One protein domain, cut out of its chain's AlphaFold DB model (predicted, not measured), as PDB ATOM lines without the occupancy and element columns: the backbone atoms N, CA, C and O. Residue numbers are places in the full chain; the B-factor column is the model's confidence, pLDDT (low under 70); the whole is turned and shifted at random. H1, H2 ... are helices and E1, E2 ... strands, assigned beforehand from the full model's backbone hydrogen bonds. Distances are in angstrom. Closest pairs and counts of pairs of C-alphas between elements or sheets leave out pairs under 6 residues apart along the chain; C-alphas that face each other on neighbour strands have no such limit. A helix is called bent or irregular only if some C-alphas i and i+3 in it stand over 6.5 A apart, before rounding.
ATOM      1  N   THR A  13      70.627 125.868  65.380       88.31
ATOM      2  CA  THR A  13      69.736 125.164  66.307       88.31
ATOM      3  C   THR A  13      70.468 124.692  67.559       88.31
ATOM      4  O   THR A  13      69.941 124.855  68.658       88.31
ATOM      5  N   GLU A  14      71.690 124.175  67.424       89.19
ATOM      6  CA  GLU A  14      72.520 123.798  68.574       89.19
ATOM      7  C   GLU A  14      72.923 125.023  69.407       89.19
ATOM      8  O   GLU A  14      72.778 124.989  70.629       89.19
ATOM      9  N   GLN A  15      73.323 126.122  68.760       89.00
ATOM     10  CA  GLN A  15      73.648 127.391  69.425       89.00
ATOM     11  C   GLN A  15      72.453 127.924  70.234       89.00
ATOM     12  O   GLN A  15      72.612 128.269  71.400       89.00
ATOM     13  N   PHE A  16      71.237 127.918  69.672       87.19
ATOM     14  CA  PHE A  16      70.036 128.339  70.407       87.19
ATOM     15  C   PHE A  16      69.704 127.416  71.580       87.19
ATOM     16  O   PHE A  16      69.273 127.884  72.635       87.19
ATOM     17  N   ALA A  17      69.922 126.109  71.426       85.81
ATOM     18  CA  ALA A  17      69.710 125.166  72.515       85.81
ATOM     19  C   ALA A  17      70.722 125.369  73.655       85.81
ATOM     20  O   ALA A  17      70.361 125.247  74.828       85.81
ATOM     21  N   GLU A  18      71.979 125.679  73.335       86.81
ATOM     22  CA  GLU A  18      73.006 126.035  74.320       86.81
ATOM     23  C   GLU A  18      72.679 127.353  75.027       86.81
ATOM     24  O   GLU A  18      72.667 127.385  76.260       86.81
ATOM     25  N   ASP A  19      72.318 128.395  74.277       85.94
ATOM     26  CA  ASP A  19      71.905 129.687  74.830       85.94
ATOM     27  C   ASP A  19      70.706 129.534  75.772       85.94
ATOM     28  O   ASP A  19      70.712 130.082  76.877       85.94
ATOM     29  N   ALA A  20      69.700 128.738  75.406       84.50
ATOM     30  CA  ALA A  20      68.560 128.476  76.276       84.50
ATOM     31  C   ALA A  20      68.991 127.810  77.598       84.50
ATOM     32  O   ALA A  20      68.596 128.256  78.676       84.50
ATOM     33  N   ARG A  21      69.862 126.794  77.545       83.56
ATOM     34  CA  ARG A  21      70.370 126.109  78.752       83.56
ATOM     35  C   ARG A  21      71.231 127.008  79.639       83.56
ATOM     36  O   ARG A  21      71.264 126.800  80.847       83.56
ATOM     37  N   LEU A  22      71.928 127.992  79.070       83.06
ATOM     38  CA  LEU A  22      72.707 128.961  79.850       83.06
ATOM     39  C   LEU A  22      71.819 129.899  80.679       83.06
ATOM     40  O   LEU A  22      72.237 130.347  81.746       83.06
ATOM     41  N   HIS A  23      70.608 130.194  80.204       79.31
ATOM     42  CA  HIS A  23      69.712 131.173  80.827       79.31
ATOM     43  C   HIS A  23      68.617 130.555  81.709       79.31
ATOM     44  O   HIS A  23      67.975 131.297  82.454       79.31
ATOM     45  N   HIS A  24      68.423 129.230  81.670       75.69
ATOM     46  CA  HIS A  24      67.396 128.534  82.453       75.69
ATOM     47  C   HIS A  24      67.995 127.378  83.276       75.69
ATOM     48  O   HIS A  24      68.684 126.525  82.716       75.69
ATOM     49  N   PRO A  25      67.750 127.311  84.599       68.62
ATOM     50  CA  PRO A  25      68.266 126.235  85.444       68.62
ATOM     51  C   PRO A  25      67.714 124.856  85.040       68.62
ATOM     52  O   PRO A  25      66.558 124.719  84.646       68.62
ATOM     53  N   ALA A  26      68.547 123.818  85.175       67.25
ATOM     54  CA  ALA A  26      68.258 122.453  84.716       67.25
ATOM     55  C   ALA A  26      67.145 121.722  85.500       67.25
ATOM     56  O   ALA A  26      66.696 120.660  85.077       67.25
ATOM     57  N   ASP A  27      66.696 122.282  86.623       64.31
ATOM     58  CA  ASP A  27      65.781 121.617  87.557       64.31
ATOM     59  C   ASP A  27      64.310 122.049  87.381       64.31
ATOM     60  O   ASP A  27      63.424 121.545  88.072       64.31
ATOM     61  N   GLU A  28      64.027 122.963  86.446       70.44
ATOM     62  CA  GLU A  28      62.679 123.464  86.153       70.44
ATOM     63  C   GLU A  28      62.238 123.084  84.732       70.44
ATOM     64  O   GLU A  28      63.042 123.066  83.801       70.44
ATOM     65  N   HIS A  29      60.943 122.785  84.559       75.62
ATOM     66  CA  HIS A  29      60.351 122.630  83.229       75.62
ATOM     67  C   HIS A  29      60.217 124.014  82.608       75.62
ATOM     68  O   HIS A  29      59.429 124.840  83.079       75.62
ATOM     69  N   TRP A  30      60.964 124.260  81.543       80.31
ATOM     70  CA  TRP A  30      60.912 125.517  80.817       80.31
ATOM     71  C   TRP A  30      60.751 125.271  79.323       80.31
ATOM     72  O   TRP A  30      61.103 124.226  78.779       80.31
ATOM     73  N   THR A  31      60.195 126.272  78.652       80.81
ATOM     74  CA  THR A  31      60.158 126.351  77.196       80.81
ATOM     75  C   THR A  31      60.740 127.696  76.807       80.81
ATOM     76  O   THR A  31      60.268 128.740  77.261       80.81
ATOM     77  N   HIS A  32      61.792 127.667  76.001       80.19
ATOM     78  CA  HIS A  32      62.415 128.851  75.443       80.19
ATOM     79  C   HIS A  32      62.105 128.911  73.955       80.19
ATOM     80  O   HIS A  32      62.417 127.981  73.212       80.19
ATOM     81  N   THR A  33      61.489 130.008  73.531       83.25
ATOM     82  CA  THR A  33      61.130 130.248  72.138       83.25
ATOM     83  C   THR A  33      61.994 131.372  71.596       83.25
ATOM     84  O   THR A  33      61.919 132.500  72.085       83.25
ATOM     85  N   GLN A  34      62.772 131.078  70.560       84.31
ATOM     86  CA  GLN A  34      63.569 132.065  69.842       84.31
ATOM     87  C   GLN A  34      63.080 132.184  68.401       84.31
ATOM     88  O   GLN A  34      62.746 131.190  67.757       84.31
ATOM     89  N   ILE A  35      63.013 133.417  67.899       84.38
ATOM     90  CA  ILE A  35      62.670 133.701  66.506       84.38
ATOM     91  C   ILE A  35      63.970 133.962  65.761       84.38
ATOM     92  O   ILE A  35      64.702 134.892  66.095       84.38
ATOM     93  N   PHE A  36      64.239 133.147  64.750       84.62
ATOM     94  CA  PHE A  36      65.393 133.291  63.879       84.62
ATOM     95  C   PHE A  36      64.963 133.842  62.524       84.62
ATOM     96  O   PHE A  36      64.210 133.188  61.806       84.62
ATOM     97  N   SER A  37      65.431 135.039  62.175       86.69
ATOM     98  CA  SER A  37      65.079 135.721  60.929       86.69
ATOM     99  C   SER A  37      66.116 135.447  59.842       86.69
ATOM    100  O   SER A  37      67.286 135.804  59.988       86.69
ATOM    101  N   TYR A  38      65.699 134.880  58.706       85.12
ATOM    102  CA  TYR A  38      66.620 134.648  57.584       85.12
ATOM    103  C   TYR A  38      67.124 135.954  56.961       85.12
ATOM    104  O   TYR A  38      68.226 136.004  56.410       85.12
ATOM    105  N   SER A  39      66.333 137.026  57.067       79.06
ATOM    106  CA  SER A  39      66.684 138.342  56.528       79.06
ATOM    107  C   SER A  39      67.930 138.959  57.170       79.06
ATOM    108  O   SER A  39      68.593 139.769  56.521       79.06
ATOM    109  N   GLU A  40      68.278 138.556  58.396       78.12
ATOM    110  CA  GLU A  40      69.501 138.996  59.072       78.12
ATOM    111  C   GLU A  40      70.741 138.375  58.422       78.12
ATOM    112  O   GLU A  40      71.692 139.091  58.127       78.12
ATOM    113  N   LEU A  41      70.699 137.080  58.085       78.38
ATOM    114  CA  LEU A  41      71.813 136.400  57.412       78.38
ATOM    115  C   LEU A  41      71.946 136.765  55.930       78.38
ATOM    116  O   LEU A  41      73.049 136.758  55.386       78.38
ATOM    117  N   LEU A  42      70.833 137.082  55.265       74.50
ATOM    118  CA  LEU A  42      70.824 137.430  53.842       74.50
ATOM    119  C   LEU A  42      71.654 138.680  53.519       74.50
ATOM    120  O   LEU A  42      72.083 138.839  52.383       74.50
ATOM    121  N   ARG A  43      71.881 139.593  54.466       67.56
ATOM    122  CA  ARG A  43      72.508 140.897  54.169       67.56
ATOM    123  C   ARG A  43      74.033 140.899  54.226       67.56
ATOM    124  O   ARG A  43      74.640 141.853  53.746       67.56
ATOM    125  N   ASP A  44      74.638 139.837  54.746       66.31
ATOM    126  CA  ASP A  44      76.071 139.821  55.054       66.31
ATOM    127  C   ASP A  44      76.936 139.192  53.948       66.31
ATOM    128  O   ASP A  44      78.164 139.286  53.998       66.31
ATOM    129  N   ARG A  45      76.325 138.546  52.942       72.31
ATOM    130  CA  ARG A  45      77.038 137.865  51.848       72.31
ATOM    131  C   ARG A  45      76.349 138.082  50.507       72.31
ATOM    132  O   ARG A  45      75.198 137.694  50.327       72.31
ATOM    133  N   TYR A  46      77.080 138.666  49.564       82.69
ATOM    134  CA  TYR A  46      76.616 138.880  48.195       82.69
ATOM    135  C   TYR A  46      77.160 137.795  47.272       82.69
ATOM    136  O   TYR A  46      78.303 137.370  47.436       82.69
ATOM    137  N   ASP A  47      76.341 137.363  46.314       82.12
ATOM    138  CA  ASP A  47      76.710 136.463  45.210       82.12
ATOM    139  C   ASP A  47      77.291 135.098  45.642       82.12
ATOM    140  O   ASP A  47      77.867 134.369  44.840       82.12
ATOM    141  N   SER A  48      77.096 134.714  46.908       87.31
ATOM    142  CA  SER A  48      77.471 133.411  47.460       87.31
ATOM    143  C   SER A  48      76.314 132.880  48.306       87.31
ATOM    144  O   SER A  48      76.087 133.395  49.404       87.31
ATOM    145  N   PRO A  49      75.588 131.853  47.832       93.25
ATOM    146  CA  PRO A  49      74.523 131.236  48.599       93.25
ATOM    147  C   PRO A  49      75.021 130.708  49.947       93.25
ATOM    148  O   PRO A  49      76.108 130.140  50.058       93.25
ATOM    149  N   LEU A  50      74.197 130.862  50.977       94.25
ATOM    150  CA  LEU A  50      74.376 130.216  52.267       94.25
ATOM    151  C   LEU A  50      73.403 129.043  52.377       94.25
ATOM    152  O   LEU A  50      72.210 129.194  52.117       94.25
ATOM    153  N   TYR A  51      73.916 127.891  52.790       95.56
ATOM    154  CA  TYR A  51      73.145 126.668  52.986       95.56
ATOM    155  C   TYR A  51      73.028 126.417  54.480       95.56
ATOM    156  O   TYR A  51      74.034 126.167  55.144       95.56
ATOM    157  N   VAL A  52      71.812 126.521  55.004       94.69
ATOM    158  CA  VAL A  52      71.554 126.466  56.442       94.69
ATOM    159  C   VAL A  52      70.379 125.546  56.732       94.69
ATOM    160  O   VAL A  52      69.366 125.580  56.039       94.69
ATOM    161  N   GLY A  53      70.512 124.691  57.738       93.38
ATOM    162  CA  GLY A  53      69.386 124.004  58.353       93.38
ATOM    163  C   GLY A  53      69.093 124.631  59.704       93.38
ATOM    164  O   GLY A  53      70.016 124.799  60.496       93.38
ATOM    165  N   VAL A  54      67.835 124.991  59.951       91.06
ATOM    166  CA  VAL A  54      67.393 125.486  61.261       91.06
ATOM    167  C   VAL A  54      66.092 124.805  61.648       91.06
ATOM    168  O   VAL A  54      65.095 124.895  60.928       91.06
ATOM    169  N   ASN A  55      66.087 124.146  62.802       89.12
ATOM    170  CA  ASN A  55      64.947 123.420  63.353       89.12
ATOM    171  C   ASN A  55      64.348 122.423  62.342       89.12
ATOM    172  O   ASN A  55      63.134 122.366  62.131       89.12
ATOM    173  N   GLY A  56      65.217 121.690  61.639       89.75
ATOM    174  CA  GLY A  56      64.804 120.719  60.622       89.75
ATOM    175  C   GLY A  56      64.222 121.336  59.341       89.75
ATOM    176  O   GLY A  56      63.603 120.620  58.547       89.75
ATOM    177  N   ARG A  57      64.414 122.642  59.114       92.69
ATOM    178  CA  ARG A  57      64.050 123.340  57.872       92.69
ATOM    179  C   ARG A  57      65.318 123.687  57.088       92.69
ATOM    180  O   ARG A  57      66.117 124.487  57.570       92.69
ATOM    181  N   PRO A  58      65.538 123.093  55.906       96.62
ATOM    182  CA  PRO A  58      66.690 123.401  55.070       96.62
ATOM    183  C   PRO A  58      66.392 124.625  54.200       96.62
ATOM    184  O   PRO A  58      65.390 124.652  53.485       96.62
ATOM    185  N   ALA A  59      67.276 125.615  54.221       96.69
ATOM    186  CA  ALA A  59      67.149 126.857  53.477       96.69
ATOM    187  C   ALA A  59      68.426 127.192  52.695       96.69
ATOM    188  O   ALA A  59      69.548 126.966  53.151       96.69
ATOM    189  N   ILE A  60      68.227 127.761  51.509       97.12
ATOM    190  CA  ILE A  60      69.252 128.391  50.681       97.12
ATOM    191  C   ILE A  60      68.981 129.890  50.696       97.12
ATOM    192  O   ILE A  60      67.913 130.334  50.266       97.12
ATOM    193  N   LEU A  61      69.938 130.663  51.199       95.12
ATOM    194  CA  LEU A  61      69.851 132.115  51.299       95.12
ATOM    195  C   LEU A  61      70.798 132.736  50.278       95.12
ATOM    196  O   LEU A  61      71.993 132.458  50.311       95.12
ATOM    197  N   LEU A  62      70.294 133.580  49.384       93.81
ATOM    198  CA  LEU A  62      71.112 134.263  48.385       93.81
ATOM    199  C   LEU A  62      70.727 135.739  48.305       93.81
ATOM    200  O   LEU A  62      69.570 136.081  48.062       93.81
ATOM    201  N   CYS A  63      71.715 136.614  48.455       91.75
ATOM    202  CA  CYS A  63      71.572 138.030  48.161       91.75
ATOM    203  C   CYS A  63      72.332 138.373  46.886       91.75
ATOM    204  O   CYS A  63      73.549 138.202  46.808       91.75
ATOM    205  N   LEU A  64      71.591 138.840  45.886       89.44
ATOM    206  CA  LEU A  64      72.130 139.290  44.612       89.44
ATOM    207  C   LEU A  64      72.745 140.681  44.778       89.44
ATOM    208  O   LEU A  64      72.092 141.594  45.306       89.44
ATOM    209  N   SER A  65      73.983 140.855  44.320       84.81
ATOM    210  CA  SER A  65      74.623 142.167  44.297       84.81
ATOM    211  C   SER A  65      73.939 143.111  43.309       84.81
ATOM    212  O   SER A  65      73.330 142.698  42.326       84.81
ATOM    213  N   GLY A  66      74.100 144.418  43.521       72.44
ATOM    214  CA  GLY A  66      73.545 145.441  42.632       72.44
ATOM    215  C   GLY A  66      74.132 145.462  41.213       72.44
ATOM    216  O   GLY A  66      73.674 146.261  40.398       72.44
ATOM    217  N   GLN A  67      75.148 144.637  40.928       74.06
ATOM    218  CA  GLN A  67      75.671 144.412  39.575       74.06
ATOM    219  C   GLN A  67      74.872 143.346  38.812       74.06
ATOM    220  O   GLN A  67      74.912 143.319  37.582       74.06
ATOM    221  N   MET A  68      74.133 142.497  39.529       76.19
ATOM    222  CA  MET A  68      73.213 141.517  38.965       76.19
ATOM    223  C   MET A  68      71.839 142.147  38.687       76.19
ATOM    224  O   MET A  68      71.599 143.330  38.934       76.19
ATOM    225  N   ARG A  69      70.928 141.373  38.087       67.56
ATOM    226  CA  ARG A  69      69.601 141.851  37.678       67.56
ATOM    227  C   ARG A  69      68.856 142.533  38.836       67.56
ATOM    228  O   ARG A  69      68.529 141.896  39.828       67.56
ATOM    229  N   ALA A  70      68.452 143.784  38.615       61.75
ATOM    230  CA  ALA A  70      67.739 144.596  39.605       61.75
ATOM    231  C   ALA A  70      66.270 144.191  39.854       61.75
ATOM    232  O   ALA A  70      65.687 144.587  40.858       61.75
ATOM    233  N   ASP A  71      65.646 143.450  38.934       76.31
ATOM    234  CA  ASP A  71      64.228 143.080  39.011       76.31
ATOM    235  C   ASP A  71      64.035 141.682  39.612       76.31
ATOM    236  O   ASP A  71      63.953 140.681  38.892       76.31
ATOM    237  N   LEU A  72      63.910 141.635  40.942       82.62
ATOM    238  CA  LEU A  72      63.499 140.426  41.656       82.62
ATOM    239  C   LEU A  72      62.078 139.994  41.283       82.62
ATOM    240  O   LEU A  72      61.794 138.799  41.274       82.62
ATOM    241  N   GLY A  73      61.173 140.921  40.956       81.31
ATOM    242  CA  GLY A  73      59.782 140.608  40.614       81.31
ATOM    243  C   GLY A  73      59.683 139.632  39.442       81.31
ATOM    244  O   GLY A  73      59.075 138.565  39.570       81.31
ATOM    245  N   GLY A  74      60.341 139.956  38.328       88.25
ATOM    246  CA  GLY A  74      60.389 139.084  37.154       88.25
ATOM    247  C   GLY A  74      61.113 137.757  37.403       88.25
ATOM    248  O   GLY A  74      60.651 136.716  36.926       88.25
ATOM    249  N   LEU A  75      62.198 137.770  38.183       89.94
ATOM    250  CA  LEU A  75      62.917 136.554  38.576       89.94
ATOM    251  C   LEU A  75      62.034 135.623  39.422       89.94
ATOM    252  O   LEU A  75      61.978 134.419  39.175       89.94
ATOM    253  N   GLY A  76      61.276 136.176  40.366       92.06
ATOM    254  CA  GLY A  76      60.362 135.411  41.210       92.06
ATOM    255  C   GLY A  76      59.266 134.707  40.429       92.06
ATOM    256  O   GLY A  76      59.002 133.526  40.660       92.06
ATOM    257  N   GLU A  77      58.660 135.390  39.460       93.50
ATOM    258  CA  GLU A  77      57.671 134.775  38.567       93.50
ATOM    259  C   GLU A  77      58.283 133.660  37.708       93.50
ATOM    260  O   GLU A  77      57.653 132.627  37.455       93.50
ATOM    261  N   LEU A  78      59.537 133.827  37.289       94.00
ATOM    262  CA  LEU A  78      60.265 132.814  36.536       94.00
ATOM    263  C   LEU A  78      60.563 131.574  37.395       94.00
ATOM    264  O   LEU A  78      60.305 130.454  36.945       94.00
ATOM    265  N   ILE A  79      60.992 131.767  38.645       95.56
ATOM    266  CA  ILE A  79      61.200 130.700  39.637       95.56
ATOM    267  C   ILE A  79      59.899 129.958  39.927       95.56
ATOM    268  O   ILE A  79      59.878 128.729  39.870       95.56
ATOM    269  N   ARG A  80      58.783 130.665  40.139       96.31
ATOM    270  CA  ARG A  80      57.468 130.020  40.323       96.31
ATOM    271  C   ARG A  80      57.076 129.146  39.133       96.31
ATOM    272  O   ARG A  80      56.504 128.077  39.323       96.31
ATOM    273  N   ARG A  81      57.375 129.592  37.909       95.62
ATOM    274  CA  ARG A  81      56.991 128.885  36.680       95.62
ATOM    275  C   ARG A  81      57.892 127.696  36.352       95.62
ATOM    276  O   ARG A  81      57.409 126.696  35.828       95.62
ATOM    277  N   THR A  82      59.195 127.827  36.571       95.00
ATOM    278  CA  THR A  82      60.192 126.885  36.031       95.00
ATOM    279  C   THR A  82      60.974 126.135  37.106       95.00
ATOM    280  O   THR A  82      61.430 125.017  36.844       95.00
ATOM    281  N   GLY A  83      61.013 126.664  38.327       96.19
ATOM    282  CA  GLY A  83      61.853 126.184  39.416       96.19
ATOM    283  C   GLY A  83      63.281 126.720  39.338       96.19
ATOM    284  O   GLY A  83      63.625 127.475  38.433       96.19
ATOM    285  N   ALA A  84      64.098 126.307  40.298       97.19
ATOM    286  CA  ALA A  84      65.552 126.459  40.276       97.19
ATOM    287  C   ALA A  84      66.209 125.071  40.197       97.19
ATOM    288  O   ALA A  84      65.548 124.047  40.424       97.19
ATOM    289  N   GLU A  85      67.499 125.016  39.891       97.75
ATOM    290  CA  GLU A  85      68.276 123.777  39.918       97.75
ATOM    291  C   GLU A  85      69.360 123.868  40.998       97.75
ATOM    292  O   GLU A  85      70.065 124.864  41.116       97.75
ATOM    293  N   LEU A  86      69.471 122.825  41.818       98.25
ATOM    294  CA  LEU A  86      70.540 122.661  42.796       98.25
ATOM    295  C   LEU A  86      71.372 121.448  42.399       98.25
ATOM    296  O   LEU A  86      70.842 120.350  42.248       98.25
ATOM    297  N   PHE A  87      72.678 121.614  42.291       98.12
ATOM    298  CA  PHE A  87      73.612 120.523  42.066       98.12
ATOM    299  C   PHE A  87      74.428 120.290  43.330       98.12
ATOM    300  O   PHE A  87      74.989 121.234  43.874       98.12
ATOM    301  N   LEU A  88      74.515 119.036  43.780       98.06
ATOM    302  CA  LEU A  88      75.357 118.645  44.912       98.06
ATOM    303  C   LEU A  88      76.347 117.568  44.477       98.06
ATOM    304  O   LEU A  88      75.952 116.528  43.939       98.06
ATOM    305  N   GLN A  89      77.635 117.809  44.707       97.69
ATOM    306  CA  GLN A  89      78.714 116.917  44.285       97.69
ATOM    307  C   GLN A  89      79.725 116.734  45.421       97.69
ATOM    308  O   GLN A  89      80.269 117.700  45.943       97.69
ATOM    309  N   GLY A  90      79.975 115.489  45.827       96.81
ATOM    310  CA  GLY A  90      81.011 115.170  46.809       96.81
ATOM    311  C   GLY A  90      82.366 115.011  46.125       96.81
ATOM    312  O   GLY A  90      82.480 114.287  45.134       96.81
ATOM    313  N   HIS A  91      83.393 115.664  46.657       97.12
ATOM    314  CA  HIS A  91      84.742 115.641  46.104       97.12
ATOM    315  C   HIS A  91      85.792 115.377  47.175       97.12
ATOM    316  O   HIS A  91      85.703 115.843  48.310       97.12
ATOM    317  N   ARG A  92      86.826 114.646  46.764       96.56
ATOM    318  CA  ARG A  92      88.054 114.457  47.524       96.56
ATOM    319  C   ARG A  92      89.122 115.414  47.005       96.56
ATOM    320  O   ARG A  92      89.437 115.360  45.817       96.56
ATOM    321  N   PHE A  93      89.709 116.182  47.915       95.38
ATOM    322  CA  PHE A  93      90.836 117.083  47.679       95.38
ATOM    323  C   PHE A  93      91.932 116.756  48.701       95.38
ATOM    324  O   PHE A  93      91.834 117.056  49.895       95.38
ATOM    325  N   GLY A  94      92.928 115.985  48.263       91.62
ATOM    326  CA  GLY A  94      93.928 115.383  49.148       91.62
ATOM    327  C   GLY A  94      93.322 114.460  50.221       91.62
ATOM    328  O   GLY A  94      92.816 113.370  49.919       91.62
ATOM    329  N   ARG A  95      93.425 114.875  51.492       93.62
ATOM    330  CA  ARG A  95      92.829 114.180  52.653       93.62
ATOM    331  C   ARG A  95      91.413 114.647  52.988       93.62
ATOM    332  O   ARG A  95      90.735 113.976  53.759       93.62
ATOM    333  N   TYR A  96      90.998 115.782  52.428       96.12
ATOM    334  CA  TYR A  96      89.748 116.435  52.774       96.12
ATOM    335  C   TYR A  96      88.612 116.026  51.835       96.12
ATOM    336  O   TYR A  96      88.802 115.876  50.624       96.12
ATOM    337  N   GLY A  97      87.423 115.857  52.403       95.75
ATOM    338  CA  GLY A  97      86.158 115.750  51.697       95.75
ATOM    339  C   GLY A  97      85.430 117.089  51.713       95.75
ATOM    340  O   GLY A  97      85.203 117.667  52.778       95.75
ATOM    341  N   MET A  98      85.029 117.572  50.542       96.12
ATOM    342  CA  MET A  98      84.204 118.771  50.401       96.12
ATOM    343  C   MET A  98      82.987 118.481  49.537       96.12
ATOM    344  O   MET A  98      83.009 117.596  48.680       96.12
ATOM    345  N   VAL A  99      81.923 119.239  49.762       96.94
ATOM    346  CA  VAL A  99      80.722 119.206  48.934       96.94
ATOM    347  C   VAL A  99      80.705 120.474  48.101       96.94
ATOM    348  O   VAL A  99      80.716 121.573  48.633       96.94
ATOM    349  N   ARG A 100      80.689 120.326  46.785       97.25
ATOM    350  CA  ARG A 100      80.457 121.426  45.859       97.25
ATOM    351  C   ARG A 100      78.952 121.564  45.667       97.25
ATOM    352  O   ARG A 100      78.304 120.603  45.238       97.25
ATOM    353  N   ALA A 101      78.407 122.726  46.011       98.12
ATOM    354  CA  ALA A 101      77.015 123.065  45.768       98.12
ATOM    355  C   ALA A 101      76.927 124.147  44.694       98.12
ATOM    356  O   ALA A 101      77.613 125.161  44.790       98.12
ATOM    357  N   VAL A 102      76.090 123.932  43.681       97.88
ATOM    358  CA  VAL A 102      75.834 124.928  42.636       97.88
ATOM    359  C   VAL A 102      74.339 125.192  42.549       97.88
ATOM    360  O   VAL A 102      73.563 124.261  42.336       97.88
ATOM    361  N   LEU A 103      73.939 126.447  42.730       97.69
ATOM    362  CA  LEU A 103      72.566 126.912  42.563       97.69
ATOM    363  C   LEU A 103      72.443 127.622  41.215       97.69
ATOM    364  O   LEU A 103      73.121 128.617  40.977       97.69
ATOM    365  N   GLU A 104      71.541 127.144  40.369       96.12
ATOM    366  CA  GLU A 104      71.177 127.779  39.107       96.12
ATOM    367  C   GLU A 104      69.741 128.304  39.203       96.12
ATOM    368  O   GLU A 104      68.781 127.553  39.425       96.12
ATOM    369  N   LEU A 105      69.593 129.619  39.063       95.56
ATOM    370  CA  LEU A 105      68.290 130.263  38.951       95.56
ATOM    371  C   LEU A 105      67.844 130.245  37.481       95.56
ATOM    372  O   LEU A 105      68.682 130.204  36.587       95.56
ATOM    373  N   PRO A 106      66.536 130.298  37.186       90.06
ATOM    374  CA  PRO A 106      66.013 130.073  35.833       90.06
ATOM    375  C   PRO A 106      66.253 131.209  34.818       90.06
ATOM    376  O   PRO A 106      65.514 131.347  33.841       90.06
ATOM    377  N   GLU A 107      67.293 132.009  35.013       84.81
ATOM    378  CA  GLU A 107      67.721 133.099  34.148       84.81
ATOM    379  C   GLU A 107      69.172 132.884  33.718       84.81
ATOM    380  O   GLU A 107      69.989 132.380  34.485       84.81
ATOM    381  N   ARG A 108      69.489 133.265  32.474       73.00
ATOM    382  CA  ARG A 108      70.849 133.121  31.948       73.00
ATOM    383  C   ARG A 108      71.833 133.842  32.870       73.00
ATOM    384  O   ARG A 108      71.566 134.961  33.295       73.00
ATOM    385  N   ASP A 109      72.949 133.173  33.144       81.88
ATOM    386  CA  ASP A 109      74.092 133.687  33.905       81.88
ATOM    387  C   ASP A 109      73.862 133.878  35.420       81.88
ATOM    388  O   ASP A 109      74.742 134.386  36.111       81.88
ATOM    389  N   LEU A 110      72.729 133.420  35.977       91.00
ATOM    390  CA  LEU A 110      72.510 133.366  37.430       91.00
ATOM    391  C   LEU A 110      72.853 131.980  37.985       91.00
ATOM    392  O   LEU A 110      71.974 131.202  38.369       91.00
ATOM    393  N   ILE A 111      74.153 131.692  38.018       94.06
ATOM    394  CA  ILE A 111      74.720 130.453  38.546       94.06
ATOM    395  C   ILE A 111      75.714 130.764  39.666       94.06
ATOM    396  O   ILE A 111      76.583 131.621  39.520       94.06
ATOM    397  N   PHE A 112      75.574 130.073  40.794       94.88
ATOM    398  CA  PHE A 112      76.318 130.381  42.009       94.88
ATOM    399  C   PHE A 112      76.927 129.123  42.603       94.88
ATOM    400  O   PHE A 112      76.213 128.163  42.889       94.88
ATOM    401  N   GLU A 113      78.235 129.145  42.828       95.62
ATOM    402  CA  GLU A 113      78.960 128.057  43.473       95.62
ATOM    403  C   GLU A 113      79.182 128.348  44.955       95.62
ATOM    404  O   GLU A 113      79.411 129.484  45.370       95.62
ATOM    405  N   THR A 114      79.129 127.309  45.778       95.62
ATOM    406  CA  THR A 114      79.568 127.385  47.167       95.62
ATOM    407  C   THR A 114      80.275 126.089  47.557       95.62
ATOM    408  O   THR A 114      79.664 125.014  47.501       95.62
ATOM    409  N   PRO A 115      81.550 126.154  47.976       95.50
ATOM    410  CA  PRO A 115      82.206 125.028  48.613       95.50
ATOM    411  C   PRO A 115      81.656 124.856  50.034       95.50
ATOM    412  O   PRO A 115      81.649 125.782  50.841       95.50
ATOM    413  N   LEU A 116      81.204 123.648  50.351       95.62
ATOM    414  CA  LEU A 116      80.622 123.287  51.637       95.62
ATOM    415  C   LEU A 116      81.486 122.244  52.343       95.62
ATOM    416  O   LEU A 116      81.989 121.289  51.741       95.62
ATOM    417  N   THR A 117      81.610 122.402  53.655       94.62
ATOM    418  CA  THR A 117      82.210 121.407  54.541       94.62
ATOM    419  C   THR A 117      81.119 120.736  55.360       94.62
ATOM    420  O   THR A 117      80.262 121.400  55.939       94.62
ATOM    421  N   LEU A 118      81.153 119.405  55.432       94.44
ATOM    422  CA  LEU A 118      80.245 118.659  56.301       94.44
ATOM    423  C   LEU A 118      80.673 118.727  57.772       94.44
ATOM    424  O   LEU A 118      79.989 118.156  58.601       94.44
ATOM    425  N   ALA A 119      81.764 119.410  58.125       93.06
ATOM    426  CA  ALA A 119      82.096 119.675  59.526       93.06
ATOM    427  C   ALA A 119      81.246 120.805  60.151       93.06
ATOM    428  O   ALA A 119      81.241 120.966  61.372       93.06
ATOM    429  N   HIS A 120      80.522 121.565  59.320       93.44
ATOM    430  CA  HIS A 120      79.674 122.676  59.743       93.44
ATOM    431  C   HIS A 120      78.244 122.194  60.025       93.44
ATOM    432  O   HIS A 120      77.588 121.620  59.149       93.44
ATOM    433  N   GLY A 121      77.739 122.458  61.231       93.62
ATOM    434  CA  GLY A 121      76.441 121.986  61.717       93.62
ATOM    435  C   GLY A 121      75.274 122.456  60.853       93.62
ATOM    436  O   GLY A 121      74.457 121.637  60.447       93.62
ATOM    437  N   ASP A 122      75.248 123.736  60.462       94.12
ATOM    438  CA  ASP A 122      74.220 124.267  59.547       94.12
ATOM    439  C   ASP A 122      74.147 123.503  58.213       94.12
ATOM    440  O   ASP A 122      73.057 123.235  57.710       94.12
ATOM    441  N   VAL A 123      75.294 123.101  57.655       95.44
ATOM    442  CA  VAL A 123      75.347 122.318  56.413       95.44
ATOM    443  C   VAL A 123      74.847 120.894  56.654       95.44
ATOM    444  O   VAL A 123      74.094 120.361  55.837       95.44
ATOM    445  N   GLN A 124      75.225 120.264  57.770       95.75
ATOM    446  CA  GLN A 124      74.717 118.933  58.121       95.75
ATOM    447  C   GLN A 124      73.204 118.933  58.342       95.75
ATOM    448  O   GLN A 124      72.514 118.012  57.891       95.75
ATOM    449  N   GLU A 125      72.684 119.958  59.012       95.88
ATOM    450  CA  GLU A 125      71.257 120.113  59.250       95.88
ATOM    451  C   GLU A 125      70.516 120.386  57.936       95.88
ATOM    452  O   GLU A 125      69.506 119.735  57.673       95.88
ATOM    453  N   PHE A 126      71.067 121.229  57.052       97.31
ATOM    454  CA  PHE A 126      70.545 121.436  55.697       97.31
ATOM    455  C   PHE A 126      70.439 120.110  54.925       97.31
ATOM    456  O   PHE A 126      69.375 119.763  54.405       97.31
ATOM    457  N   VAL A 127      71.525 119.331  54.883       96.75
ATOM    458  CA  VAL A 127      71.571 118.042  54.173       96.75
ATOM    459  C   VAL A 127      70.598 117.035  54.789       96.75
ATOM    460  O   VAL A 127      69.863 116.365  54.059       96.75
ATOM    461  N   SER A 128      70.553 116.939  56.117       96.31
ATOM    462  CA  SER A 128      69.695 115.988  56.833       96.31
ATOM    463  C   SER A 128      68.219 116.315  56.674       96.31
ATOM    464  O   SER A 128      67.423 115.430  56.358       96.31
ATOM    465  N   ALA A 129      67.851 117.580  56.855       95.94
ATOM    466  CA  ALA A 129      66.480 118.035  56.724       95.94
ATOM    467  C   ALA A 129      65.995 117.930  55.271       95.94
ATOM    468  O   ALA A 129      64.894 117.435  55.022       95.94
ATOM    469  N   GLY A 130      66.845 118.296  54.304       96.06
ATOM    470  CA  GLY A 130      66.562 118.116  52.880       96.06
ATOM    471  C   GLY A 130      66.365 116.642  52.526       96.06
ATOM    472  O   GLY A 130      65.400 116.290  51.851       96.06
ATOM    473  N   TYR A 131      67.219 115.754  53.046       96.44
ATOM    474  CA  TYR A 131      67.082 114.306  52.871       96.44
ATOM    475  C   TYR A 131      65.767 113.770  53.461       96.44
ATOM    476  O   TYR A 131      65.086 112.957  52.831       96.44
ATOM    477  N   GLN A 132      65.401 114.196  54.671       96.00
ATOM    478  CA  GLN A 132      64.203 113.709  55.360       96.00
ATOM    479  C   GLN A 132      62.923 114.181  54.668       96.00
ATOM    480  O   GLN A 132      62.071 113.350  54.339       96.00
ATOM    481  N   ASN A 133      62.831 115.481  54.391       94.56
ATOM    482  CA  ASN A 133      61.593 116.133  53.967       94.56
ATOM    483  C   ASN A 133      61.440 116.234  52.442       94.56
ATOM    484  O   ASN A 133      60.343 116.500  51.960       94.56
ATOM    485  N   GLU A 134      62.524 116.037  51.681       96.44
ATOM    486  CA  GLU A 134      62.588 116.303  50.235       96.44
ATOM    487  C   GLU A 134      62.044 117.690  49.856       96.44
ATOM    488  O   GLU A 134      61.450 117.882  48.796       96.44
ATOM    489  N   ALA A 135      62.257 118.665  50.734       96.88
ATOM    490  CA  ALA A 135      61.852 120.051  50.574       96.88
ATOM    491  C   ALA A 135      63.022 120.959  50.949       96.88
ATOM    492  O   ALA A 135      63.843 120.574  51.778       96.88
ATOM    493  N   VAL A 136      63.096 122.131  50.322       97.81
ATOM    494  CA  VAL A 136      64.109 123.167  50.552       97.81
ATOM    495  C   VAL A 136      63.455 124.534  50.429       97.81
ATOM    496  O   VAL A 136      62.653 124.762  49.525       97.81
ATOM    497  N   GLU A 137      63.797 125.454  51.317       97.81
ATOM    498  CA  GLU A 137      63.420 126.854  51.189       97.81
ATOM    499  C   GLU A 137      64.447 127.611  50.356       97.81
ATOM    500  O   GLU A 137      65.651 127.424  50.510       97.81
ATOM    501  N   LEU A 138      63.974 128.488  49.481       97.06
ATOM    502  CA  LEU A 138      64.808 129.401  48.715       97.06
ATOM    503  C   LEU A 138      64.432 130.829  49.089       97.06
ATOM    504  O   LEU A 138      63.302 131.262  48.847       97.06
ATOM    505  N   HIS A 139      65.394 131.555  49.646       95.19
ATOM    506  CA  HIS A 139      65.253 132.953  50.018       95.19
ATOM    507  C   HIS A 139      66.189 133.804  49.174       95.19
ATOM    508  O   HIS A 139      67.403 133.608  49.189       95.19
ATOM    509  N   LEU A 140      65.612 134.749  48.442       92.81
ATOM    510  CA  LEU A 140      66.318 135.660  47.555       92.81
ATOM    511  C   LEU A 140      66.159 137.094  48.044       92.81
ATOM    512  O   LEU A 140      65.043 137.568  48.254       92.81
ATOM    513  N   ALA A 141      67.272 137.798  48.173       90.88
ATOM    514  CA  ALA A 141      67.316 139.237  48.383       90.88
ATOM    515  C   ALA A 141      68.120 139.898  47.258       90.88
ATOM    516  O   ALA A 141      68.808 139.233  46.485       90.88
ATOM    517  N   HIS A 142      68.032 141.218  47.167       88.00
ATOM    518  CA  HIS A 142      68.833 142.012  46.248       88.00
ATOM    519  C   HIS A 142      69.239 143.298  46.958       88.00
ATOM    520  O   HIS A 142      68.407 143.912  47.625       88.00
ATOM    521  N   THR A 143      70.486 143.748  46.813       84.31
ATOM    522  CA  THR A 143      70.994 144.903  47.587       84.31
ATOM    523  C   THR A 143      70.204 146.189  47.367       84.31
ATOM    524  O   THR A 143      70.127 147.038  48.252       84.31
ATOM    525  N   ASN A 144      69.622 146.336  46.177       78.56
ATOM    526  CA  ASN A 144      68.835 147.508  45.785       78.56
ATOM    527  C   ASN A 144      67.318 147.320  45.971       78.56
ATOM    528  O   ASN A 144      66.563 148.224  45.614       78.56
ATOM    529  N   ASP A 145      66.864 146.172  46.486       76.81
ATOM    530  CA  ASP A 145      65.450 145.915  46.767       76.81
ATOM    531  C   ASP A 145      65.244 145.723  48.275       76.81
ATOM    532  O   ASP A 145      65.915 144.930  48.932       76.81
ATOM    533  N   ALA A 146      64.289 146.459  48.840       72.75
ATOM    534  CA  ALA A 146      63.934 146.327  50.248       72.75
ATOM    535  C   ALA A 146      63.170 145.024  50.546       72.75
ATOM    536  O   ALA A 146      63.008 144.667  51.715       72.75
ATOM    537  N   ARG A 147      62.653 144.339  49.518       79.62
ATOM    538  CA  ARG A 147      61.851 143.122  49.655       79.62
ATOM    539  C   ARG A 147      62.664 141.889  49.286       79.62
ATOM    540  O   ARG A 147      63.302 141.839  48.240       79.62
ATOM    541  N   SER A 148      62.562 140.862  50.123       87.62
ATOM    542  CA  SER A 148      63.006 139.512  49.795       87.62
ATOM    543  C   SER A 148      61.881 138.715  49.133       87.62
ATOM    544  O   SER A 148      60.685 138.971  49.322       87.62
ATOM    545  N   GLN A 149      62.271 137.718  48.350       91.88
ATOM    546  CA  GLN A 149      61.390 136.669  47.863       91.88
ATOM    547  C   GLN A 149      61.712 135.366  48.569       91.88
ATOM    548  O   GLN A 149      62.869 135.046  48.806       91.88
ATOM    549  N   ARG A 150      60.673 134.608  48.897       94.75
ATOM    550  CA  ARG A 150      60.780 133.410  49.725       94.75
ATOM    551  C   ARG A 150      59.879 132.319  49.175       94.75
ATOM    552  O   ARG A 150      58.679 132.539  48.960       94.75
ATOM    553  N   PHE A 151      60.457 131.154  48.932       97.12
ATOM    554  CA  PHE A 151      59.795 130.030  48.286       97.12
ATOM    555  C   PHE A 151      60.023 128.763  49.090       97.12
ATOM    556  O   PHE A 151      61.151 128.456  49.456       97.12
ATOM    557  N   THR A 152      58.961 127.998  49.302       97.81
ATOM    558  CA  THR A 152      59.076 126.592  49.680       97.81
ATOM    559  C   THR A 152      59.135 125.791  48.389       97.81
ATOM    560  O   THR A 152      58.253 125.930  47.532       97.81
ATOM    561  N   CYS A 153      60.171 124.975  48.233       98.38
ATOM    562  CA  CYS A 153      60.413 124.181  47.038       98.38
ATOM    563  C   CYS A 153      60.408 122.689  47.371       98.38
ATOM    564  O   CYS A 153      61.065 122.247  48.310       98.38
ATOM    565  N   GLN A 154      59.732 121.891  46.549       98.25
ATOM    566  CA  GLN A 154      59.936 120.449  46.521       98.25
ATOM    567  C   GLN A 154      61.292 120.152  45.869       98.25
ATOM    568  O   GLN A 154      61.559 120.617  44.759       98.25
ATOM    569  N   ALA A 155      62.101 119.335  46.533       97.31
ATOM    570  CA  ALA A 155      63.410 118.852  46.105       97.31
ATOM    571  C   ALA A 155      63.360 117.330  45.862       97.31
ATOM    572  O   ALA A 155      64.104 116.550  46.459       97.31
ATOM    573  N   ALA A 156      62.426 116.888  45.017       94.00
ATOM    574  CA  ALA A 156      62.189 115.466  44.773       94.00
ATOM    575  C   ALA A 156      63.454 114.766  44.245       94.00
ATOM    576  O   ALA A 156      64.094 115.244  43.307       94.00
ATOM    577  N   GLY A 157      63.797 113.613  44.830       93.31
ATOM    578  CA  GLY A 157      64.978 112.847  44.424       93.31
ATOM    579  C   GLY A 157      66.300 113.351  45.012       93.31
ATOM    580  O   GLY A 157      67.358 112.893  44.583       93.31
ATOM    581  N   ILE A 158      66.269 114.238  46.013       96.94
ATOM    582  CA  ILE A 158      67.472 114.684  46.736       96.94
ATOM    583  C   ILE A 158      68.181 113.540  47.473       96.94
ATOM    584  O   ILE A 158      69.409 113.509  47.528       96.94
ATOM    585  N   ARG A 159      67.435 112.556  47.991       97.19
ATOM    586  CA  ARG A 159      67.976 111.444  48.794       97.19
ATOM    587  C   ARG A 159      69.113 110.663  48.116       97.19
ATOM    588  O   ARG A 159      70.193 110.610  48.702       97.19
ATOM    589  N   PRO A 160      68.941 110.092  46.905       96.69
ATOM    590  CA  PRO A 160      70.020 109.361  46.237       96.69
ATOM    591  C   PRO A 160      71.231 110.241  45.896       96.69
ATOM    592  O   PRO A 160      72.350 109.736  45.834       96.69
ATOM    593  N   ILE A 161      71.029 111.545  45.692       97.75
ATOM    594  CA  ILE A 161      72.117 112.495  45.425       97.75
ATOM    595  C   ILE A 161      72.919 112.731  46.704       97.75
ATOM    596  O   ILE A 161      74.143 112.617  46.685       97.75
ATOM    597  N   VAL A 162      72.242 112.965  47.829       97.44
ATOM    598  CA  VAL A 162      72.882 113.071  49.147       97.44
ATOM    599  C   VAL A 162      73.619 111.782  49.508       97.44
ATOM    600  O   VAL A 162      74.766 111.847  49.945       97.44
ATOM    601  N   ASP A 163      73.025 110.607  49.279       97.25
ATOM    602  CA  ASP A 163      73.707 109.331  49.526       97.25
ATOM    603  C   ASP A 163      74.999 109.208  48.696       97.25
ATOM    604  O   ASP A 163      76.026 108.788  49.231       97.25
ATOM    605  N   ALA A 164      74.987 109.627  47.424       96.62
ATOM    606  CA  ALA A 164      76.176 109.632  46.571       96.62
ATOM    607  C   ALA A 164      77.239 110.645  47.035       96.62
ATOM    608  O   ALA A 164      78.430 110.335  47.015       96.62
ATOM    609  N   VAL A 165      76.823 111.834  47.485       96.75
ATOM    610  CA  VAL A 165      77.721 112.845  48.065       96.75
ATOM    611  C   VAL A 165      78.414 112.292  49.310       96.75
ATOM    612  O   VAL A 165      79.639 112.357  49.403       96.75
ATOM    613  N   LEU A 166      77.649 111.704  50.235       96.19
ATOM    614  CA  LEU A 166      78.176 111.133  51.478       96.19
ATOM    615  C   LEU A 166      79.081 109.920  51.230       96.19
ATOM    616  O   LEU A 166      80.039 109.709  51.971       96.19
ATOM    617  N   ASP A 167      78.796 109.117  50.205       95.88
ATOM    618  CA  ASP A 167      79.662 108.008  49.800       95.88
ATOM    619  C   ASP A 167      80.999 108.514  49.235       95.88
ATOM    620  O   ASP A 167      82.055 108.032  49.646       95.88
ATOM    621  N   ALA A 168      80.966 109.545  48.385       94.75
ATOM    622  CA  ALA A 168      82.157 110.127  47.763       94.75
ATOM    623  C   ALA A 168      83.143 110.741  48.772       94.75
ATOM    624  O   ALA A 168      84.350 110.762  48.519       94.75
ATOM    625  N   VAL A 169      82.641 111.228  49.911       95.19
ATOM    626  CA  VAL A 169      83.461 111.844  50.969       95.19
ATOM    627  C   VAL A 169      83.665 110.943  52.190       95.19
ATOM    628  O   VAL A 169      84.239 111.370  53.191       95.19
ATOM    629  N   ARG A 170      83.218 109.682  52.133       93.94
ATOM    630  CA  ARG A 170      83.281 108.764  53.274       93.94
ATOM    631  C   ARG A 170      84.724 108.527  53.725       93.94
ATOM    632  O   ARG A 170      85.578 108.120  52.941       93.94
ATOM    633  N   GLY A 171      84.957 108.677  55.029       91.38
ATOM    634  CA  GLY A 171      86.251 108.393  55.659       91.38
ATOM    635  C   GLY A 171      87.330 109.441  55.380       91.38
ATOM    636  O   GLY A 171      88.503 109.160  55.615       91.38
ATOM    637  N   LEU A 172      86.949 110.610  54.863       94.75
ATOM    638  CA  LEU A 172      87.832 111.760  54.701       94.75
ATOM    639  C   LEU A 172      87.724 112.700  55.905       94.75
ATOM    640  O   LEU A 172      86.709 112.722  56.604       94.75
ATOM    641  N   ASP A 173      88.767 113.501  56.106       94.44
ATOM    642  CA  ASP A 173      88.698 114.642  57.015       94.44
ATOM    643  C   ASP A 173      87.806 115.723  56.389       94.44
ATOM    644  O   ASP A 173      87.689 115.818  55.167       94.44
ATOM    645  N   HIS A 174      87.207 116.589  57.199       93.56
ATOM    646  CA  HIS A 174      86.436 117.727  56.703       93.56
ATOM    647  C   HIS A 174      87.049 119.018  57.242       93.56
ATOM    648  O   HIS A 174      87.279 119.100  58.447       93.56
ATOM    649  N   PRO A 175      87.375 119.997  56.379       91.38
ATOM    650  CA  PRO A 175      88.094 121.187  56.810       91.38
ATOM    651  C   PRO A 175      87.187 122.056  57.687       91.38
ATOM    652  O   PRO A 175      86.025 122.292  57.346       91.38
ATOM    653  N   THR A 176      87.728 122.519  58.811       87.88
ATOM    654  CA  THR A 176      86.967 123.165  59.897       87.88
ATOM    655  C   THR A 176      87.319 124.631  60.081       87.88
ATOM    656  O   THR A 176      86.581 125.368  60.709       87.88
ATOM    657  N   THR A 177      88.444 125.078  59.522       89.50
ATOM    658  CA  THR A 177      88.899 126.468  59.631       89.50
ATOM    659  C   THR A 177      89.172 127.061  58.249       89.50
ATOM    660  O   THR A 177      89.477 126.310  57.316       89.50
ATOM    661  N   PRO A 178      89.170 128.399  58.096       90.00
ATOM    662  CA  PRO A 178      89.534 129.042  56.832       90.00
ATOM    663  C   PRO A 178      90.908 128.607  56.297       90.00
ATOM    664  O   PRO A 178      91.081 128.421  55.095       90.00
ATOM    665  N   ALA A 179      91.881 128.382  57.187       92.19
ATOM    666  CA  ALA A 179      93.216 127.918  56.809       92.19
ATOM    667  C   ALA A 179      93.202 126.492  56.233       92.19
ATOM    668  O   ALA A 179      93.912 126.211  55.269       92.19
ATOM    669  N   GLU A 180      92.380 125.600  56.790       93.25
ATOM    670  CA  GLU A 180      92.204 124.245  56.259       93.25
ATOM    671  C   GLU A 180      91.403 124.219  54.956       93.25
ATOM    672  O   GLU A 180      91.633 123.343  54.124       93.25
ATOM    673  N   GLN A 181      90.477 125.164  54.772       93.56
ATOM    674  CA  GLN A 181      89.642 125.260  53.574       93.56
ATOM    675  C   GLN A 181      90.394 125.849  52.374       93.56
ATOM    676  O   GLN A 181      90.109 125.467  51.244       93.56
ATOM    677  N   ALA A 182      91.384 126.721  52.592       94.94
ATOM    678  CA  ALA A 182      92.064 127.441  51.514       94.94
ATOM    679  C   ALA A 182      92.644 126.523  50.420       94.94
ATOM    680  O   ALA A 182      92.423 126.753  49.234       94.94
ATOM    681  N   ALA A 183      93.362 125.463  50.805       94.94
ATOM    682  CA  ALA A 183      93.974 124.536  49.852       94.94
ATOM    683  C   ALA A 183      92.953 123.695  49.053       94.94
ATOM    684  O   ALA A 183      93.044 123.689  47.826       94.94
ATOM    685  N   PRO A 184      91.985 122.993  49.679       95.88
ATOM    686  CA  PRO A 184      91.005 122.213  48.929       95.88
ATOM    687  C   PRO A 184      90.023 123.083  48.127       95.88
ATOM    688  O   PRO A 184      89.573 122.640  47.074       95.88
ATOM    689  N   VAL A 185      89.736 124.322  48.555       95.75
ATOM    690  CA  VAL A 185      88.975 125.288  47.740       95.75
ATOM    691  C   VAL A 185      89.763 125.680  46.491       95.75
ATOM    692  O   VAL A 185      89.238 125.553  45.392       95.75
ATOM    693  N   ALA A 186      91.043 126.037  46.621       96.56
ATOM    694  CA  ALA A 186      91.881 126.337  45.457       96.56
ATOM    695  C   ALA A 186      92.023 125.129  44.506       96.56
ATOM    696  O   ALA A 186      92.072 125.290  43.287       96.56
ATOM    697  N   GLU A 187      92.073 123.902  45.040       97.19
ATOM    698  CA  GLU A 187      92.066 122.677  44.227       97.19
ATOM    699  C   GLU A 187      90.721 122.474  43.504       97.19
ATOM    700  O   GLU A 187      90.711 122.039  42.350       97.19
ATOM    701  N   MET A 188      89.595 122.810  44.145       96.19
ATOM    702  CA  MET A 188      88.266 122.797  43.523       96.19
ATOM    703  C   MET A 188      88.190 123.797  42.367       96.19
ATOM    704  O   MET A 188      87.834 123.393  41.262       96.19
ATOM    705  N   GLU A 189      88.592 125.047  42.594       95.75
ATOM    706  CA  GLU A 189      88.615 126.113  41.581       95.75
ATOM    707  C   GLU A 189      89.530 125.755  40.399       95.75
ATOM    708  O   GLU A 189      89.178 125.950  39.238       95.75
ATOM    709  N   ALA A 190      90.694 125.151  40.663       96.81
ATOM    710  CA  ALA A 190      91.594 124.688  39.606       96.81
ATOM    711  C   ALA A 190      91.013 123.515  38.797       96.81
ATOM    712  O   ALA A 190      91.326 123.354  37.615       96.81
ATOM    713  N   ARG A 191      90.196 122.667  39.432       96.88
ATOM    714  CA  ARG A 191      89.556 121.507  38.797       96.88
ATOM    715  C   ARG A 191      88.298 121.878  38.012       96.88
ATOM    716  O   ARG A 191      88.000 121.195  37.032       96.88
ATOM    717  N   PHE A 192      87.590 122.918  38.443       96.69
ATOM    718  CA  PHE A 192      86.369 123.436  37.828       96.69
ATOM    719  C   PHE A 192      86.522 124.941  37.555       96.69
ATOM    720  O   PHE A 192      85.982 125.752  38.307       96.69
ATOM    721  N   PRO A 193      87.289 125.327  36.516       95.75
ATOM    722  CA  PRO A 193      87.515 126.736  36.195       95.75
ATOM    723  C   PRO A 193      86.234 127.527  35.908       95.75
ATOM    724  O   PRO A 193      86.182 128.723  36.195       95.75
ATOM    725  N   GLU A 194      85.211 126.884  35.338       95.56
ATOM    726  CA  GLU A 194      83.877 127.462  35.175       95.56
ATOM    727  C   GLU A 194      82.884 126.826  36.157       95.56
ATOM    728  O   GLU A 194      82.895 125.617  36.389       95.56
ATOM    729  N   ILE A 195      81.937 127.616  36.680       94.56
ATOM    730  CA  ILE A 195      80.910 127.109  37.612       94.56
ATOM    731  C   ILE A 195      80.080 125.980  36.964       94.56
ATOM    732  O   ILE A 195      79.671 125.031  37.635       94.56
ATOM    733  N   SER A 196      79.881 126.026  35.645       93.25
ATOM    734  CA  SER A 196      79.190 124.984  34.875       93.25
ATOM    735  C   SER A 196      79.985 123.687  34.686       93.25
ATOM    736  O   SER A 196      79.407 122.675  34.271       93.25
ATOM    737  N   ASP A 197      81.283 123.667  34.994       95.62
ATOM    738  CA  ASP A 197      82.127 122.504  34.746       95.62
ATOM    739  C   ASP A 197      81.718 121.308  35.601       95.62
ATOM    740  O   ASP A 197      81.449 121.405  36.799       95.62
ATOM    741  N   GLY A 198      81.669 120.130  34.978       91.88
ATOM    742  CA  GLY A 198      81.367 118.875  35.667       91.88
ATOM    743  C   GLY A 198      79.933 118.750  36.197       91.88
ATOM    744  O   GLY A 198      79.621 117.725  36.815       91.88
ATOM    745  N   LEU A 199      79.051 119.726  35.956       94.44
ATOM    746  CA  LEU A 199      77.634 119.607  36.295       94.44
ATOM    747  C   LEU A 199      76.988 118.493  35.469       94.44
ATOM    748  O   LEU A 199      77.234 118.326  34.275       94.44
ATOM    749  N   SER A 200      76.157 117.684  36.124       93.19
ATOM    750  CA  SER A 200      75.518 116.540  35.482       93.19
ATOM    751  C   SER A 200      74.083 116.371  35.955       93.19
ATOM    752  O   SER A 200      73.753 116.637  37.112       93.19
ATOM    753  N   GLY A 201      73.235 115.798  35.098       92.69
ATOM    754  CA  GLY A 201      71.867 115.444  35.479       92.69
ATOM    755  C   GLY A 201      71.780 114.426  36.628       92.69
ATOM    756  O   GLY A 201      70.720 114.297  37.227       92.69
ATOM    757  N   ARG A 202      72.875 113.720  36.957       94.00
ATOM    758  CA  ARG A 202      72.935 112.749  38.066       94.00
ATOM    759  C   ARG A 202      73.133 113.401  39.431       94.00
ATOM    760  O   ARG A 202      72.857 112.763  40.437       94.00
ATOM    761  N   THR A 203      73.636 114.631  39.456       95.62
ATOM    762  CA  THR A 203      73.880 115.413  40.675       95.62
ATOM    763  C   THR A 203      72.862 116.538  40.836       95.62
ATOM    764  O   THR A 203      72.964 117.318  41.774       95.62
ATOM    765  N   ARG A 204      71.895 116.620  39.913       97.75
ATOM    766  CA  ARG A 204      70.897 117.681  39.812       97.75
ATOM    767  C   ARG A 204      69.642 117.370  40.621       97.75
ATOM    768  O   ARG A 204      69.011 116.332  40.429       97.75
ATOM    769  N   ILE A 205      69.218 118.346  41.405       98.19
ATOM    770  CA  ILE A 205      67.984 118.391  42.179       98.19
ATOM    771  C   ILE A 205      67.155 119.544  41.623       98.19
ATOM    772  O   ILE A 205      67.576 120.698  41.654       98.19
ATOM    773  N   ARG A 206      65.962 119.246  41.109       97.75
ATOM    774  CA  ARG A 206      65.046 120.298  40.664       97.75
ATOM    775  C   ARG A 206      64.264 120.830  41.858       97.75
ATOM    776  O   ARG A 206      63.550 120.066  42.504       97.75
ATOM    777  N   LEU A 207      64.351 122.135  42.095       98.44
ATOM    778  CA  LEU A 207      63.618 122.848  43.134       98.44
ATOM    779  C   LEU A 207      62.331 123.421  42.538       98.44
ATOM    780  O   LEU A 207      62.349 124.436  41.844       98.44
ATOM    781  N   THR A 208      61.206 122.749  42.773       98.12
ATOM    782  CA  THR A 208      59.898 123.163  42.235       98.12
ATOM    783  C   THR A 208      59.106 123.901  43.302       98.12
ATOM    784  O   THR A 208      58.819 123.317  44.342       98.12
ATOM    785  N   VAL A 209      58.724 125.156  43.056       98.12
ATOM    786  CA  VAL A 209      57.971 125.963  44.031       98.12
ATOM    787  C   VAL A 209      56.614 125.327  44.337       98.12
ATOM    788  O   VAL A 209      55.810 125.101  43.434       98.12
ATOM    789  N   THR A 210      56.343 125.087  45.618       97.56
ATOM    790  CA  THR A 210      55.061 124.570  46.126       97.56
ATOM    791  C   THR A 210      54.283 125.609  46.928       97.56
ATOM    792  O   THR A 210      53.068 125.489  47.068       97.56
ATOM    793  N   GLY A 211      54.946 126.658  47.418       96.25
ATOM    794  CA  GLY A 211      54.298 127.716  48.185       96.25
ATOM    795  C   GLY A 211      55.258 128.830  48.602       96.25
ATOM    796  O   GLY A 211      56.434 128.811  48.236       96.25
ATOM    797  N   PRO A 212      54.767 129.834  49.343       95.50
ATOM    798  CA  PRO A 212      55.637 130.777  50.037       95.50
ATOM    799  C   PRO A 212      56.360 130.083  51.206       95.50
ATOM    800  O   PRO A 212      55.790 129.193  51.837       95.50
ATOM    801  N   ALA A 213      57.595 130.500  51.490       93.38
ATOM    802  CA  ALA A 213      58.300 130.147  52.727       93.38
ATOM    803  C   ALA A 213      58.060 131.206  53.821       93.38
ATOM    804  O   ALA A 213      57.616 132.320  53.526       93.38
ATOM    805  N   ASP A 214      58.355 130.863  55.074       90.56
ATOM    806  CA  ASP A 214      58.306 131.801  56.202       90.56
ATOM    807  C   ASP A 214      59.579 132.647  56.252       90.56
ATOM    808  O   ASP A 214      60.638 132.187  55.874       90.56
ATOM    809  N   ASP A 215      59.499 133.891  56.723       86.56
ATOM    810  CA  ASP A 215      60.663 134.802  56.788       86.56
ATOM    811  C   ASP A 215      61.537 134.515  58.018       86.56
ATOM    812  O   ASP A 215      62.698 134.909  58.103       86.56
ATOM    813  N   ALA A 216      60.957 133.794  58.975       87.25
ATOM    814  CA  ALA A 216      61.599 133.408  60.204       87.25
ATOM    815  C   ALA A 216      61.210 131.982  60.593       87.25
ATOM    816  O   ALA A 216      60.131 131.491  60.249       87.25
ATOM    817  N   VAL A 217      62.090 131.350  61.357       87.44
ATOM    818  CA  VAL A 217      61.859 130.056  61.990       87.44
ATOM    819  C   VAL A 217      61.724 130.271  63.487       87.44
ATOM    820  O   VAL A 217      62.563 130.913  64.117       87.44
ATOM    821  N   THR A 218      60.665 129.713  64.062       86.25
ATOM    822  CA  THR A 218      60.529 129.599  65.511       86.25
ATOM    823  C   THR A 218      61.278 128.356  65.972       86.25
ATOM    824  O   THR A 218      61.026 127.255  65.473       86.25
ATOM    825  N   VAL A 219      62.199 128.531  66.913       85.31
ATOM    826  CA  VAL A 219      62.950 127.447  67.546       85.31
ATOM    827  C   VAL A 219      62.480 127.337  68.986       85.31
ATOM    828  O   VAL A 219      62.632 128.274  69.769       85.31
ATOM    829  N   GLU A 220      61.875 126.201  69.317       84.38
ATOM    830  CA  GLU A 220      61.418 125.892  70.667       84.38
ATOM    831  C   GLU A 220      62.391 124.904  71.302       84.38
ATOM    832  O   GLU A 220      62.568 123.787  70.819       84.38
ATOM    833  N   THR A 221      63.031 125.326  72.389       82.31
ATOM    834  CA  THR A 221      63.887 124.474  73.215       82.31
ATOM    835  C   THR A 221      63.183 124.208  74.538       82.31
ATOM    836  O   THR A 221      62.560 125.108  75.104       82.31
ATOM    837  N   TYR A 222      63.280 122.983  75.037       81.00
ATOM    838  CA  TYR A 222      62.725 122.568  76.321       81.00
ATOM    839  C   TYR A 222      63.723 121.683  77.071       81.00
ATOM    840  O   TYR A 222      64.648 121.127  76.467       81.00
ATOM    841  N   ASN A 223      63.520 121.573  78.382       72.44
ATOM    842  CA  ASN A 223      64.242 120.694  79.300       72.44
ATOM    843  C   ASN A 223      63.261 119.756  80.003       72.44
ATOM    844  O   ASN A 223      62.193 120.258  80.429       72.44
TER     845      ASN A 223
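AT A GLANCE: This is residues 13 to 223 of the 223 residues of an uncharacterized protein of Sphaerisporangium sp. LHW63015 (UniProt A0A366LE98). One large sheet of eight strands, strongly twisted and curled like part of a barrel, folds back on itself and wraps round H4, with H3, H5 and H6 packed on it elsewhere. From this body a two-stranded ribbon, E1 with E10, reaches away as an arm, with H1 packed on it. The printed part has 211 residues, with six named helices and ten named strands in the order H1 E1 H2 E2 E3 H3 E4 E5 E6 H4 E7 E8 H5 H6 E9 E10. The large sheet is mixed, in the order E2 E3 E7 E8 E9 E4 E5 E6, the small one is antiparallel, and the class is mixed, helices and strands. The whole is compact, with a radius of gyration of the C-alphas of 17.8 A and spans of 55 by 44 by 31 A.

IN THESE COORDINATES: Find C-alpha 13 at (69.736, 125.164, 66.307); there H1 begins, residues 13 to 23. E1 follows at residues 31 to 37, H2 at 38 to 42, E2 at 50 to 54 and E3 at 57 to 64, 22.3 A long. H3 holds residues 72 to 82. From C-alpha 84 at (65.552, 126.459, 40.276) E4 runs 28.0 A to residue 93, and E5, residues 96 to 104, runs 25.7 A. Then come E6, residues 111 to 116, H4, residues 121 to 133, 17.7 A long, E7, residues 135 to 142, 23.4 A, and E8, residues 145 to 154, 26.1 A. H5 is residues 158 to 168, and H6 is residues 178 to 191, 19.5 A. H6 is irregular, but only just: C-alphas 180 and 183 are 6.7 A apart. E9 takes residues 204 to 212, 22.6 A, and E10 residues 216 to 222, ending at C-alpha 222, (62.725, 122.568, 76.321).

HOW THE PARTS SIT: Start with the large sheet, a folded sheet, bent back on itself into two leaves: E2 E3 E7 face E9 E4 E5 E6, with E8 as the hinge. E3 and E7 are parallel, with N 60 and O 137 at 2.8 A. E2 and E3 are a hairpin, with N 50 and O 61 at 2.8 A; E7 and E8 are another, with N 138 and O 151 at 2.8 A. E9 is staggered: its residues 208 to 212 pair with E8, N 154 and O 208 at 2.8 A, and its residues 204 to 207 with E4, N 205 and O 86 at 2.7 A. E4 E5 E6 form a meander, each strand the antiparallel neighbour of the one before, with N 87 and O 102 at 2.8 A and N 116 and O 99 at 2.7 A. The sheet curls round H4, where the closest C-alphas of E2 and H4, those of Gly 53 and Phe 126, are 3.9 A apart. H4 touches H5 with residues 127 to 132 alone, opposite ways at a steep tilt of 45 degrees; the closest C-alphas, of Tyr 131 and Arg 159, are 5.1 A apart. H5 is on the sheet over E4 and E5 at a height of 8.0 A. H6 is on it too, at a height of 8.2 A, its closest C-alphas to E4 being those of Pro 184 and Phe 93, 5.3 A apart. H2 is on the same face as H4, and H3 on the opposite face, running along the strands at 14 degrees to E7 on the local plane. In the small sheet, E1 and E10 are antiparallel, with N 34 and O 219 at 2.9 A; the closest C-alphas of H1 and E10, those of Ala 17 and Thr 221, are 5.9 A apart. Every O i to N i+4 pair is within hydrogen-bond range in H1, H2, H3, H4 and H5, and 8 of 10 are in H6.

THE WHOLE: Look for the two C-alphas farthest apart at Asp 27 and Arg 108, 57.0 A. The printed part has no cut, and it ends at residue 223, the chain's last residue. The link from H6 to E9, residues 192 to 203, is long. The mean pLDDT of the printed part is 90.5, and residues 25 to 27, 43 to 44 and 69 to 70 are under 70.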